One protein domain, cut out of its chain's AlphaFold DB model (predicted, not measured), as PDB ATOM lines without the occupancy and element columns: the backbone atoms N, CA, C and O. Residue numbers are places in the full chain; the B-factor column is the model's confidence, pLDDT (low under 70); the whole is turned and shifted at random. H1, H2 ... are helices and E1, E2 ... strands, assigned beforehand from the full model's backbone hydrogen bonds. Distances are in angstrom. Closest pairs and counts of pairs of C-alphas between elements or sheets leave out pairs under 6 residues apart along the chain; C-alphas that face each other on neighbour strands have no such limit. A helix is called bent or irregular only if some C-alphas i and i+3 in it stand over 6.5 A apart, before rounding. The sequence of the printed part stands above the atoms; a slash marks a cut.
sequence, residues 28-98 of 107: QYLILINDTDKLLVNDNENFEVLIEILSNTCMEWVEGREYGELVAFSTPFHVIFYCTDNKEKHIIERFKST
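What this domain is: This is residues 28 to 98 of the 107 residues of the protein "Barstar domain-containing protein" of Bacillus cereus VD107 (UniProt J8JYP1). One long helix, H1, packs with its residues 51 to 62 on a narrow ribbon of two parallel strands, E1 and E4, mainly on E4. A small hairpin, E2 and E3, extends past one end of H1, with residues 66 to 71 sticking out free, while the shorter helix H2 follows the ribbon at the opposite end of the model. The printed part has 71 residues, with two named helices and four named strands in the order E1 H1 E2 E3 E4 H2; the class is mixed, helices and strands. It is loose, with a radius of gyration of the C-alphas of 14.6 A, and its outline is a rod of 48 by 23 by 15 A, the hairpin making one end of that length.

How they stand to each other: E1, residues 29 to 33, and E4, residues 77 to 81, are parallel neighbours at 13 degrees. The C-alphas of Tyr 29 and Phe 77 face each other at 4.7 A, and N 31 and O 78 are within hydrogen-bond range at 2.8 A. H1, residues 44 to 63, touches E4; their closest C-alphas are those of Cys 58 and Phe 77, 5.5 A apart. E2, residues 65 to 67, and E3, residues 70 to 72, form a hairpin of antiparallel strands at 162 degrees, with N 67 and O 70 at 2.8 A and N 72 and O 65 at 2.8 A. H1 and E3 are only just apart, their closest C-alphas 8.3 A from each other. E2 and E4 are apart, as are E3 and E4. H2, residues 85 to 96, is near H1, with 6 pairs of C-alphas within 10 A, and apart from E1. In H1 every O i to N i+4 pair is within hydrogen-bond range; in H2, 6 of 8 are.

Where its parts are: E1 begins at C-alpha 29, (-27.530, -12.738, 40.504), and is 13.1 A long. H1 is 28.3 A long and starts at C-alpha 44, (-50.655, -1.509, 36.297). E2 and E3 have three residues each, and E4 is 13.6 A long. H2 is 17.6 A long and ends at C-alpha 96, (-52.107, -11.977, 41.271); it is irregular, with C-alphas 86 and 89 7.5 A apart.

The domain as a whole: The two C-alphas farthest apart are those of Glu 69 and Asn 86, at 49.4 A. The printed part runs from residue 28 to 98 without a cut. The link from E1 to H1, of 10 residues, is short; the links H1 to E2, E2 to E3, E3 to E4 and E4 to H2 are tight. The mean pLDDT of the printed part is 91.6, and no printed residue is under 70; E3 has a mean of 75 and E2 of 78.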
ATOM      1  N   GLN A  28     -23.718 -15.786  40.356       94.62
ATOM      2  CA  GLN A  28     -25.143 -15.720  40.667       94.62
ATOM      3  C   GLN A  28     -25.615 -14.268  40.757       94.62
ATOM      4  O   GLN A  28     -24.839 -13.368  41.104       94.62
ATOM      5  N   TYR A  29     -26.904 -14.055  40.511       95.25
ATOM      6  CA  TYR A  29     -27.530 -12.738  40.504       95.25
ATOM      7  C   TYR A  29     -28.748 -12.681  41.424       95.25
ATOM      8  O   TYR A  29     -29.542 -13.618  41.509       95.25
ATOM      9  N   LEU A  30     -28.901 -11.545  42.103       95.06
ATOM     10  CA  LEU A  30     -30.081 -11.206  42.889       95.06
ATOM     11  C   LEU A  30     -30.492  -9.769  42.571       95.06
ATOM     12  O   LEU A  30     -29.722  -8.834  42.798       95.06
ATOM     13  N   ILE A  31     -31.726  -9.593  42.111       95.06
ATOM     14  CA  ILE A  31     -32.388  -8.295  42.036       95.06
ATOM     15  C   ILE A  31     -33.267  -8.150  43.275       95.06
ATOM     16  O   ILE A  31     -34.191  -8.930  43.488       95.06
ATOM     17  N   LEU A  32     -32.989  -7.131  44.085       95.50
ATOM     18  CA  LEU A  32     -33.825  -6.752  45.219       95.50
ATOM     19  C   LEU A  32     -34.593  -5.475  44.882       95.50
ATOM     20  O   LEU A  32     -33.992  -4.420  44.668       95.50
ATOM     21  N   ILE A  33     -35.919  -5.565  44.884       95.31
ATOM     22  CA  ILE A  33     -36.817  -4.428  44.700       95.31
ATOM     23  C   ILE A  33     -37.403  -4.068  46.062       95.31
ATOM     24  O   ILE A  33     -38.216  -4.795  46.625       95.31
ATOM     25  N   ASN A  34     -36.952  -2.938  46.602       94.50
ATOM     26  CA  ASN A  34     -37.473  -2.376  47.845       94.50
ATOM     27  C   ASN A  34     -38.704  -1.506  47.580       94.50
ATOM     28  O   ASN A  34     -38.920  -1.061  46.453       94.50
ATOM     29  N   ASP A  35     -39.479  -1.230  48.635       93.56
ATOM     30  CA  ASP A  35     -40.678  -0.387  48.563       93.56
ATOM     31  C   ASP A  35     -41.636  -0.835  47.441       93.56
ATOM     32  O   ASP A  35     -42.139  -0.025  46.657       93.56
ATOM     33  N   THR A  36     -41.884  -2.148  47.344       94.50
ATOM     34  CA  THR A  36     -42.703  -2.738  46.266       94.50
ATOM     35  C   THR A  36     -44.103  -2.110  46.181       94.50
ATOM     36  O   THR A  36     -44.694  -2.032  45.106       94.50
ATOM     37  N   ASP A  37     -44.627  -1.586  47.294       93.31
ATOM     38  CA  ASP A  37     -45.920  -0.896  47.345       93.31
ATOM     39  C   ASP A  37     -45.936   0.443  46.599       93.31
ATOM     40  O   ASP A  37     -47.006   0.934  46.250       93.31
ATOM     41  N   LYS A  38     -44.766   1.022  46.319       94.81
ATOM     42  CA  LYS A  38     -44.622   2.279  45.572       94.81
ATOM     43  C   LYS A  38     -44.273   2.062  44.103       94.81
ATOM     44  O   LYS A  38     -44.514   2.952  43.289       94.81
ATOM     45  N   LEU A  39     -43.703   0.909  43.759       95.62
ATOM     46  CA  LEU A  39     -43.249   0.594  42.407       95.62
ATOM     47  C   LEU A  39     -44.427   0.644  41.430       95.62
ATOM     48  O   LEU A  39     -45.302  -0.203  41.524       95.62
ATOM     49  N   LEU A  40     -44.469   1.602  40.501       95.69
ATOM     50  CA  LEU A  40     -45.512   1.703  39.461       95.69
ATOM     51  C   LEU A  40     -46.960   1.694  40.006       95.69
ATOM     52  O   LEU A  40     -47.868   1.195  39.355       95.69
ATOM     53  N   VAL A  41     -47.194   2.207  41.221       93.94
ATOM     54  CA  VAL A  41     -48.467   2.033  41.964       93.94
ATOM     55  C   VAL A  41     -49.731   2.491  41.216       93.94
ATOM     56  O   VAL A  41     -50.811   1.966  41.461       93.94
ATOM     57  N   ASN A  42     -49.599   3.444  40.290       93.88
ATOM     58  CA  ASN A  42     -50.707   3.972  39.483       93.88
ATOM     59  C   ASN A  42     -50.653   3.512  38.018       93.88
ATOM     60  O   ASN A  42     -51.350   4.079  37.181       93.88
ATOM     61  N   ASP A  43     -49.803   2.538  37.703       96.06
ATOM     62  CA  ASP A  43     -49.499   2.116  36.341       96.06
ATOM     63  C   ASP A  43     -49.395   0.588  36.277       96.06
ATOM     64  O   ASP A  43     -48.315  -0.008  36.313       96.06
ATOM     65  N   ASN A  44     -50.564  -0.052  36.282       91.81
ATOM     66  CA  ASN A  44     -50.655  -1.509  36.297       91.81
ATOM     67  C   ASN A  44     -50.162  -2.129  34.988       91.81
ATOM     68  O   ASN A  44     -49.533  -3.175  35.049       91.81
ATOM     69  N   GLU A  45     -50.373  -1.473  33.845       94.00
ATOM     70  CA  GLU A  45     -49.900  -1.967  32.544       94.00
ATOM     71  C   GLU A  45     -48.370  -2.074  32.534       94.00
ATOM     72  O   GLU A  45     -47.811  -3.125  32.230       94.00
ATOM     73  N   ASN A  46     -47.665  -1.025  32.964       96.06
ATOM     74  CA  ASN A  46     -46.207  -1.073  33.056       96.06
ATOM     75  C   ASN A  46     -45.709  -1.995  34.179       96.06
ATOM     76  O   ASN A  46     -44.616  -2.554  34.079       96.06
ATOM     77  N   PHE A  47     -46.481  -2.165  35.256       95.75
ATOM     78  CA  PHE A  47     -46.151  -3.145  36.290       95.75
ATOM     79  C   PHE A  47     -46.231  -4.573  35.742       95.75
ATOM     80  O   PHE A  47     -45.327  -5.358  35.995       95.75
ATOM     81  N   GLU A  48     -47.256  -4.893  34.953       94.88
ATOM     82  CA  GLU A  48     -47.386  -6.182  34.268       94.88
ATOM     83  C   GLU A  48     -46.193  -6.449  33.348       94.88
ATOM     84  O   GLU A  48     -45.562  -7.495  33.481       94.88
ATOM     85  N   VAL A  49     -45.805  -5.467  32.524       96.12
ATOM     86  CA  VAL A  49     -44.620  -5.560  31.652       96.12
ATOM     87  C   VAL A  49     -43.340  -5.813  32.456       96.12
ATOM     88  O   VAL A  49     -42.552  -6.691  32.110       96.12
ATOM     89  N   LEU A  50     -43.125  -5.085  33.559       96.25
ATOM     90  CA  LEU A  50     -41.963  -5.293  34.428       96.25
ATOM     91  C   LEU A  50     -41.922  -6.721  34.985       96.25
ATOM     92  O   LEU A  50     -40.866  -7.352  35.017       96.25
ATOM     93  N   ILE A  51     -43.066  -7.207  35.465       95.50
ATOM     94  CA  ILE A  51     -43.188  -8.528  36.071       95.50
ATOM     95  C   ILE A  51     -42.979  -9.635  35.027       95.50
ATOM     96  O   ILE A  51     -42.270 -10.599  35.314       95.50
ATOM     97  N   GLU A  52     -43.506  -9.470  33.814       94.62
ATOM     98  CA  GLU A  52     -43.264 -10.369  32.681       94.62
ATOM     99  C   GLU A  52     -41.771 -10.446  32.330       94.62
ATOM    100  O   GLU A  52     -41.199 -11.537  32.318       94.62
ATOM    101  N   ILE A  53     -41.117  -9.295  32.135       96.31
ATOM    102  CA  ILE A  53     -39.683  -9.212  31.821       96.31
ATOM    103  C   ILE A  53     -38.841  -9.912  32.899       96.31
ATOM    104  O   ILE A  53     -37.980 -10.737  32.586       96.31
ATOM    105  N   LEU A  54     -39.096  -9.626  34.180       95.69
ATOM    106  CA  LEU A  54     -38.351 -10.224  35.294       95.69
ATOM    107  C   LEU A  54     -38.577 -11.736  35.393       95.69
ATOM    108  O   LEU A  54     -37.632 -12.479  35.656       95.69
ATOM    109  N   SER A  55     -39.809 -12.195  35.169       93.50
ATOM    110  CA  SER A  55     -40.158 -13.616  35.179       93.50
ATOM    111  C   SER A  55     -39.457 -14.376  34.057       93.50
ATOM    112  O   SER A  55     -38.822 -15.399  34.312       93.50
ATOM    113  N   ASN A  56     -39.520 -13.856  32.830       93.38
ATOM    114  CA  ASN A  56     -38.853 -14.450  31.673       93.38
ATOM    115  C   ASN A  56     -37.336 -14.485  31.875       93.38
ATOM    116  O   ASN A  56     -36.722 -15.534  31.707       93.38
ATOM    117  N   THR A  57     -36.754 -13.386  32.361       94.44
ATOM    118  CA  THR A  57     -35.324 -13.301  32.687       94.44
ATOM    119  C   THR A  57     -34.915 -14.382  33.690       94.44
ATOM    120  O   THR A  57     -33.950 -15.106  33.456       94.44
ATOM    121  N   CYS A  58     -35.660 -14.552  34.790       93.50
ATOM    122  CA  CYS A  58     -35.392 -15.615  35.765       93.50
ATOM    123  C   CYS A  58     -35.374 -17.005  35.114       93.50
ATOM    124  O   CYS A  58     -34.441 -17.770  35.355       93.50
ATOM    125  N   MET A  59     -36.381 -17.325  34.293       91.62
ATOM    126  CA  MET A  59     -36.469 -18.623  33.617       91.62
ATOM    127  C   MET A  59     -35.287 -18.839  32.671       91.62
ATOM    128  O   MET A  59     -34.601 -19.849  32.786       91.62
ATOM    129  N   GLU A  60     -34.978 -17.868  31.811       92.56
ATOM    130  CA  GLU A  60     -33.882 -17.980  30.844       92.56
ATOM    131  C   GLU A  60     -32.511 -18.164  31.507       92.56
ATOM    132  O   GLU A  60     -31.684 -18.953  31.045       92.56
ATOM    133  N   TRP A  61     -32.245 -17.455  32.606       94.06
ATOM    134  CA  TRP A  61     -30.993 -17.624  33.341       94.06
ATOM    135  C   TRP A  61     -30.905 -18.994  34.022       94.06
ATOM    136  O   TRP A  61     -29.843 -19.617  33.995       94.06
ATOM    137  N   VAL A  62     -32.005 -19.482  34.606       91.88
ATOM    138  CA  VAL A  62     -32.042 -20.775  35.307       91.88
ATOM    139  C   VAL A  62     -32.003 -21.954  34.336       91.88
ATOM    140  O   VAL A  62     -31.341 -22.947  34.628       91.88
ATOM    141  N   GLU A  63     -32.659 -21.874  33.186       91.81
ATOM    142  CA  GLU A  63     -32.630 -22.935  32.173       91.81
ATOM    143  C   GLU A  63     -31.312 -22.936  31.382       91.81
ATOM    144  O   GLU A  63     -30.847 -23.989  30.939       91.81
ATOM    145  N   GLY A  64     -30.654 -21.777  31.288       88.81
ATOM    146  CA  GLY A  64     -29.548 -21.556  30.365       88.81
ATOM    147  C   GLY A  64     -30.057 -21.205  28.966       88.81
ATOM    148  O   GLY A  64     -31.241 -21.325  28.658       88.81
ATOM    149  N   ARG A  65     -29.157 -20.734  28.102       83.12
ATOM    150  CA  ARG A  65     -29.508 -20.229  26.765       83.12
ATOM    151  C   ARG A  65     -28.601 -20.795  25.688       83.12
ATOM    152  O   ARG A  65     -27.387 -20.880  25.865       83.12
ATOM    153  N   GLU A  66     -29.192 -21.115  24.545       78.69
ATOM    154  CA  GLU A  66     -28.470 -21.509  23.336       78.69
ATOM    155  C   GLU A  66     -28.475 -20.350  22.333       78.69
ATOM    156  O   GLU A  66     -29.505 -19.996  21.761       78.69
ATOM    157  N   TYR A  67     -27.305 -19.765  22.090       72.69
ATOM    158  CA  TYR A  67     -27.082 -18.747  21.065       72.69
ATOM    159  C   TYR A  67     -26.249 -19.339  19.927       72.69
ATOM    160  O   TYR A  67     -25.050 -19.082  19.793       72.69
ATOM    161  N   GLY A  68     -26.890 -20.158  19.092       76.62
ATOM    162  CA  GLY A  68     -26.222 -20.832  17.977       76.62
ATOM    163  C   GLY A  68     -25.144 -21.799  18.469       76.62
ATOM    164  O   GLY A  68     -25.462 -22.829  19.048       76.62
ATOM    165  N   GLU A  69     -23.869 -21.477  18.236       72.94
ATOM    166  CA  GLU A  69     -22.731 -22.288  18.709       72.94
ATOM    167  C   GLU A  69     -22.310 -21.968  20.158       72.94
ATOM    168  O   GLU A  69     -21.482 -22.676  20.733       72.94
ATOM    169  N   LEU A  70     -22.855 -20.904  20.756       71.50
ATOM    170  CA  LEU A  70     -22.558 -20.492  22.126       71.50
ATOM    171  C   LEU A  70     -23.640 -21.004  23.079       71.50
ATOM    172  O   LEU A  70     -24.825 -20.779  22.855       71.50
ATOM    173  N   VAL A  71     -23.227 -21.641  24.173       73.75
ATOM    174  CA  VAL A  71     -24.127 -22.079  25.246       73.75
ATOM    175  C   VAL A  71     -23.830 -21.255  26.492       73.75
ATOM    176  O   VAL A  71     -22.707 -21.265  27.000       73.75
ATOM    177  N   ALA A  72     -24.836 -20.540  26.985       79.94
ATOM    178  CA  ALA A  72     -24.824 -19.950  28.312       79.94
ATOM    179  C   ALA A  72     -25.393 -20.976  29.294       79.94
ATOM    180  O   ALA A  72     -26.559 -21.357  29.204       79.94
ATOM    181  N   PHE A  73     -24.560 -21.448  30.220       85.62
ATOM    182  CA  PHE A  73     -24.996 -22.398  31.237       85.62
ATOM    183  C   PHE A  73     -26.006 -21.766  32.198       85.62
ATOM    184  O   PHE A  73     -25.962 -20.561  32.461       85.62
ATOM    185  N   SER A  74     -26.859 -22.622  32.761       92.31
ATOM    186  CA  SER A  74     -27.719 -22.294  33.898       92.31
ATOM    187  C   SER A  74     -26.935 -21.522  34.962       92.31
ATOM    188  O   SER A  74     -25.895 -21.983  35.441       92.31
ATOM    189  N   THR A  75     -27.421 -20.332  35.301       93.12
ATOM    190  CA  THR A  75     -26.848 -19.451  36.317       93.12
ATOM    191  C   THR A  75     -27.967 -19.032  37.269       93.12
ATOM    192  O   THR A  75     -28.993 -18.536  36.802       93.12
ATOM    193  N   PRO A  76     -27.806 -19.190  38.595       95.50
ATOM    194  CA  PRO A  76     -28.825 -18.763  39.545       95.50
ATOM    195  C   PRO A  76     -29.144 -17.273  39.404       95.50
ATOM    196  O   PRO A  76     -28.262 -16.417  39.520       95.50
ATOM    197  N   PHE A  77     -30.421 -16.976  39.187       95.38
ATOM    198  CA  PHE A  77     -30.934 -15.622  39.056       95.38
ATOM    199  C   PHE A  77     -32.239 -15.513  39.833       95.38
ATOM    200  O   PHE A  77     -33.195 -16.241  39.575       95.38
ATOM    201  N   HIS A  78     -32.270 -14.609  40.807       95.00
ATOM    202  CA  HIS A  78     -33.425 -14.417  41.674       95.00
ATOM    203  C   HIS A  78     -33.889 -12.967  41.650       95.00
ATOM    204  O   HIS A  78     -33.081 -12.038  41.640       95.00
ATOM    205  N   VAL A  79     -35.201 -12.777  41.723       95.56
ATOM    206  CA  VAL A  79     -35.826 -11.469  41.910       95.56
ATOM    207  C   VAL A  79     -36.640 -11.528  43.193       95.56
ATOM    208  O   VAL A  79     -37.521 -12.371  43.338       95.56
ATOM    209  N   ILE A  80     -36.335 -10.639  44.133       96.06
ATOM    210  CA  ILE A  80     -37.019 -10.539  45.420       96.06
ATOM    211  C   ILE A  80     -37.692  -9.179  45.517       96.06
ATOM    212  O   ILE A  80     -37.049  -8.132  45.416       96.06
ATOM    213  N   PHE A  81     -38.992  -9.213  45.780       95.56
ATOM    214  CA  PHE A  81     -39.796  -8.039  46.079       95.56
ATOM    215  C   PHE A  81     -39.962  -7.915  47.586       95.56
ATOM    216  O   PHE A  81     -40.588  -8.753  48.235       95.56
ATOM    217  N   TYR A  82     -39.382  -6.865  48.147       95.06
ATOM    218  CA  TYR A  82     -39.439  -6.585  49.569       95.06
ATOM    219  C   TYR A  82     -40.539  -5.566  49.871       95.06
ATOM    220  O   TYR A  82     -40.664  -4.520  49.217       95.06
ATOM    221  N   CYS A  83     -41.344  -5.871  50.888       93.75
ATOM    222  CA  CYS A  83     -42.324  -4.959  51.460       93.75
ATOM    223  C   CYS A  83     -42.429  -5.179  52.973       93.75
ATOM    224  O   CYS A  83     -42.027  -6.217  53.492       93.75
ATOM    225  N   THR A  84     -42.954  -4.187  53.685       93.00
ATOM    226  CA  THR A  84     -43.253  -4.313  55.114       93.00
ATOM    227  C   THR A  84     -44.506  -5.162  55.335       93.00
ATOM    228  O   THR A  84     -45.421  -5.138  54.513       93.00
ATOM    229  N   ASP A  85     -44.609  -5.841  56.480       88.94
ATOM    230  CA  ASP A  85     -45.704  -6.779  56.794       88.94
ATOM    231  C   ASP A  85     -47.111  -6.191  56.587       88.94
ATOM    232  O   ASP A  85     -48.026  -6.855  56.103       88.94
ATOM    233  N   ASN A  86     -47.301  -4.904  56.894       93.50
ATOM    234  CA  ASN A  86     -48.582  -4.214  56.705       93.50
ATOM    235  C   ASN A  86     -48.971  -3.998  55.226       93.50
ATOM    236  O   ASN A  86     -50.080  -3.533  54.956       93.50
ATOM    237  N   LYS A  87     -48.077  -4.301  54.280       93.94
ATOM    238  CA  LYS A  87     -48.284  -4.214  52.830       93.94
ATOM    239  C   LYS A  87     -48.398  -5.582  52.157       93.94
ATOM    240  O   LYS A  87     -48.884  -5.614  51.030       93.94
ATOM    241  N   GLU A  88     -48.050  -6.682  52.837       92.00
ATOM    242  CA  GLU A  88     -48.016  -8.053  52.288       92.00
ATOM    243  C   GLU A  88     -49.265  -8.366  51.449       92.00
ATOM    244  O   GLU A  88     -49.173  -8.681  50.265       92.00
ATOM    245  N   LYS A  89     -50.455  -8.187  52.036       92.12
ATOM    246  CA  LYS A  89     -51.727  -8.482  51.361       92.12
ATOM    247  C   LYS A  89     -51.914  -7.682  50.067       92.12
ATOM    248  O   LYS A  89     -52.336  -8.246  49.063       92.12
ATOM    249  N   HIS A  90     -51.598  -6.388  50.095       92.31
ATOM    250  CA  HIS A  90     -51.746  -5.511  48.937       92.31
ATOM    251  C   HIS A  90     -50.802  -5.920  47.800       92.31
ATOM    252  O   HIS A  90     -51.217  -5.961  46.645       92.31
ATOM    253  N   ILE A  91     -49.556  -6.278  48.130       92.56
ATOM    254  CA  ILE A  91     -48.585  -6.752  47.138       92.56
ATOM    255  C   ILE A  91     -49.030  -8.080  46.534       92.56
ATOM    256  O   ILE A  91     -49.058  -8.205  45.317       92.56
ATOM    257  N   ILE A  92     -49.458  -9.040  47.356       91.62
ATOM    258  CA  ILE A  92     -49.946 -10.340  46.873       91.62
ATOM    259  C   ILE A  92     -51.117 -10.167  45.898       91.62
ATOM    260  O   ILE A  92     -51.157 -10.826  44.862       91.62
ATOM    261  N   GLU A  93     -52.085  -9.304  46.215       91.19
ATOM    262  CA  GLU A  93     -53.226  -9.027  45.331       91.19
ATOM    263  C   GLU A  93     -52.779  -8.422  43.997       91.19
ATOM    264  O   GLU A  93     -53.309  -8.790  42.950       91.19
ATOM    265  N   ARG A  94     -51.767  -7.553  44.029       91.75
ATOM    266  CA  ARG A  94     -51.218  -6.907  42.841       91.75
ATOM    267  C   ARG A  94     -50.395  -7.852  41.965       91.75
ATOM    268  O   ARG A  94     -50.490  -7.778  40.752       91.75
ATOM    269  N   PHE A  95     -49.638  -8.779  42.546       92.31
ATOM    270  CA  PHE A  95     -48.962  -9.835  41.779       92.31
ATOM    271  C   PHE A  95     -49.963 -10.792  41.133       92.31
ATOM    272  O   PHE A  95     -49.808 -11.184  39.985       92.31
ATOM    273  N   LYS A  96     -51.051 -11.124  41.834       90.00
ATOM    274  CA  LYS A  96     -52.107 -11.977  41.271       90.00
ATOM    275  C   LYS A  96     -52.810 -11.360  40.064       90.00
ATOM    276  O   LYS A  96     -53.376 -12.108  39.272       90.00
ATOM    277  N   SER A  97     -52.806 -10.033  39.918       89.69
ATOM    278  CA  SER A  97     -53.392  -9.391  38.741       89.69
ATOM    279  C   SER A  97     -52.496  -9.448  37.505       89.69
ATOM    280  O   SER A  97     -53.027  -9.275  36.419       89.69
ATOM    281  N   THR A  98     -51.192  -9.741  37.629       87.81
ATOM    282  CA  THR A  98     -50.260  -9.718  36.485       87.81
ATOM    283  C   THR A  98     -50.246 -10.988  35.638       87.81
ATOM    284  O   THR A  98     -49.460 -11.101  34.705       87.81
TER     285      THR A  98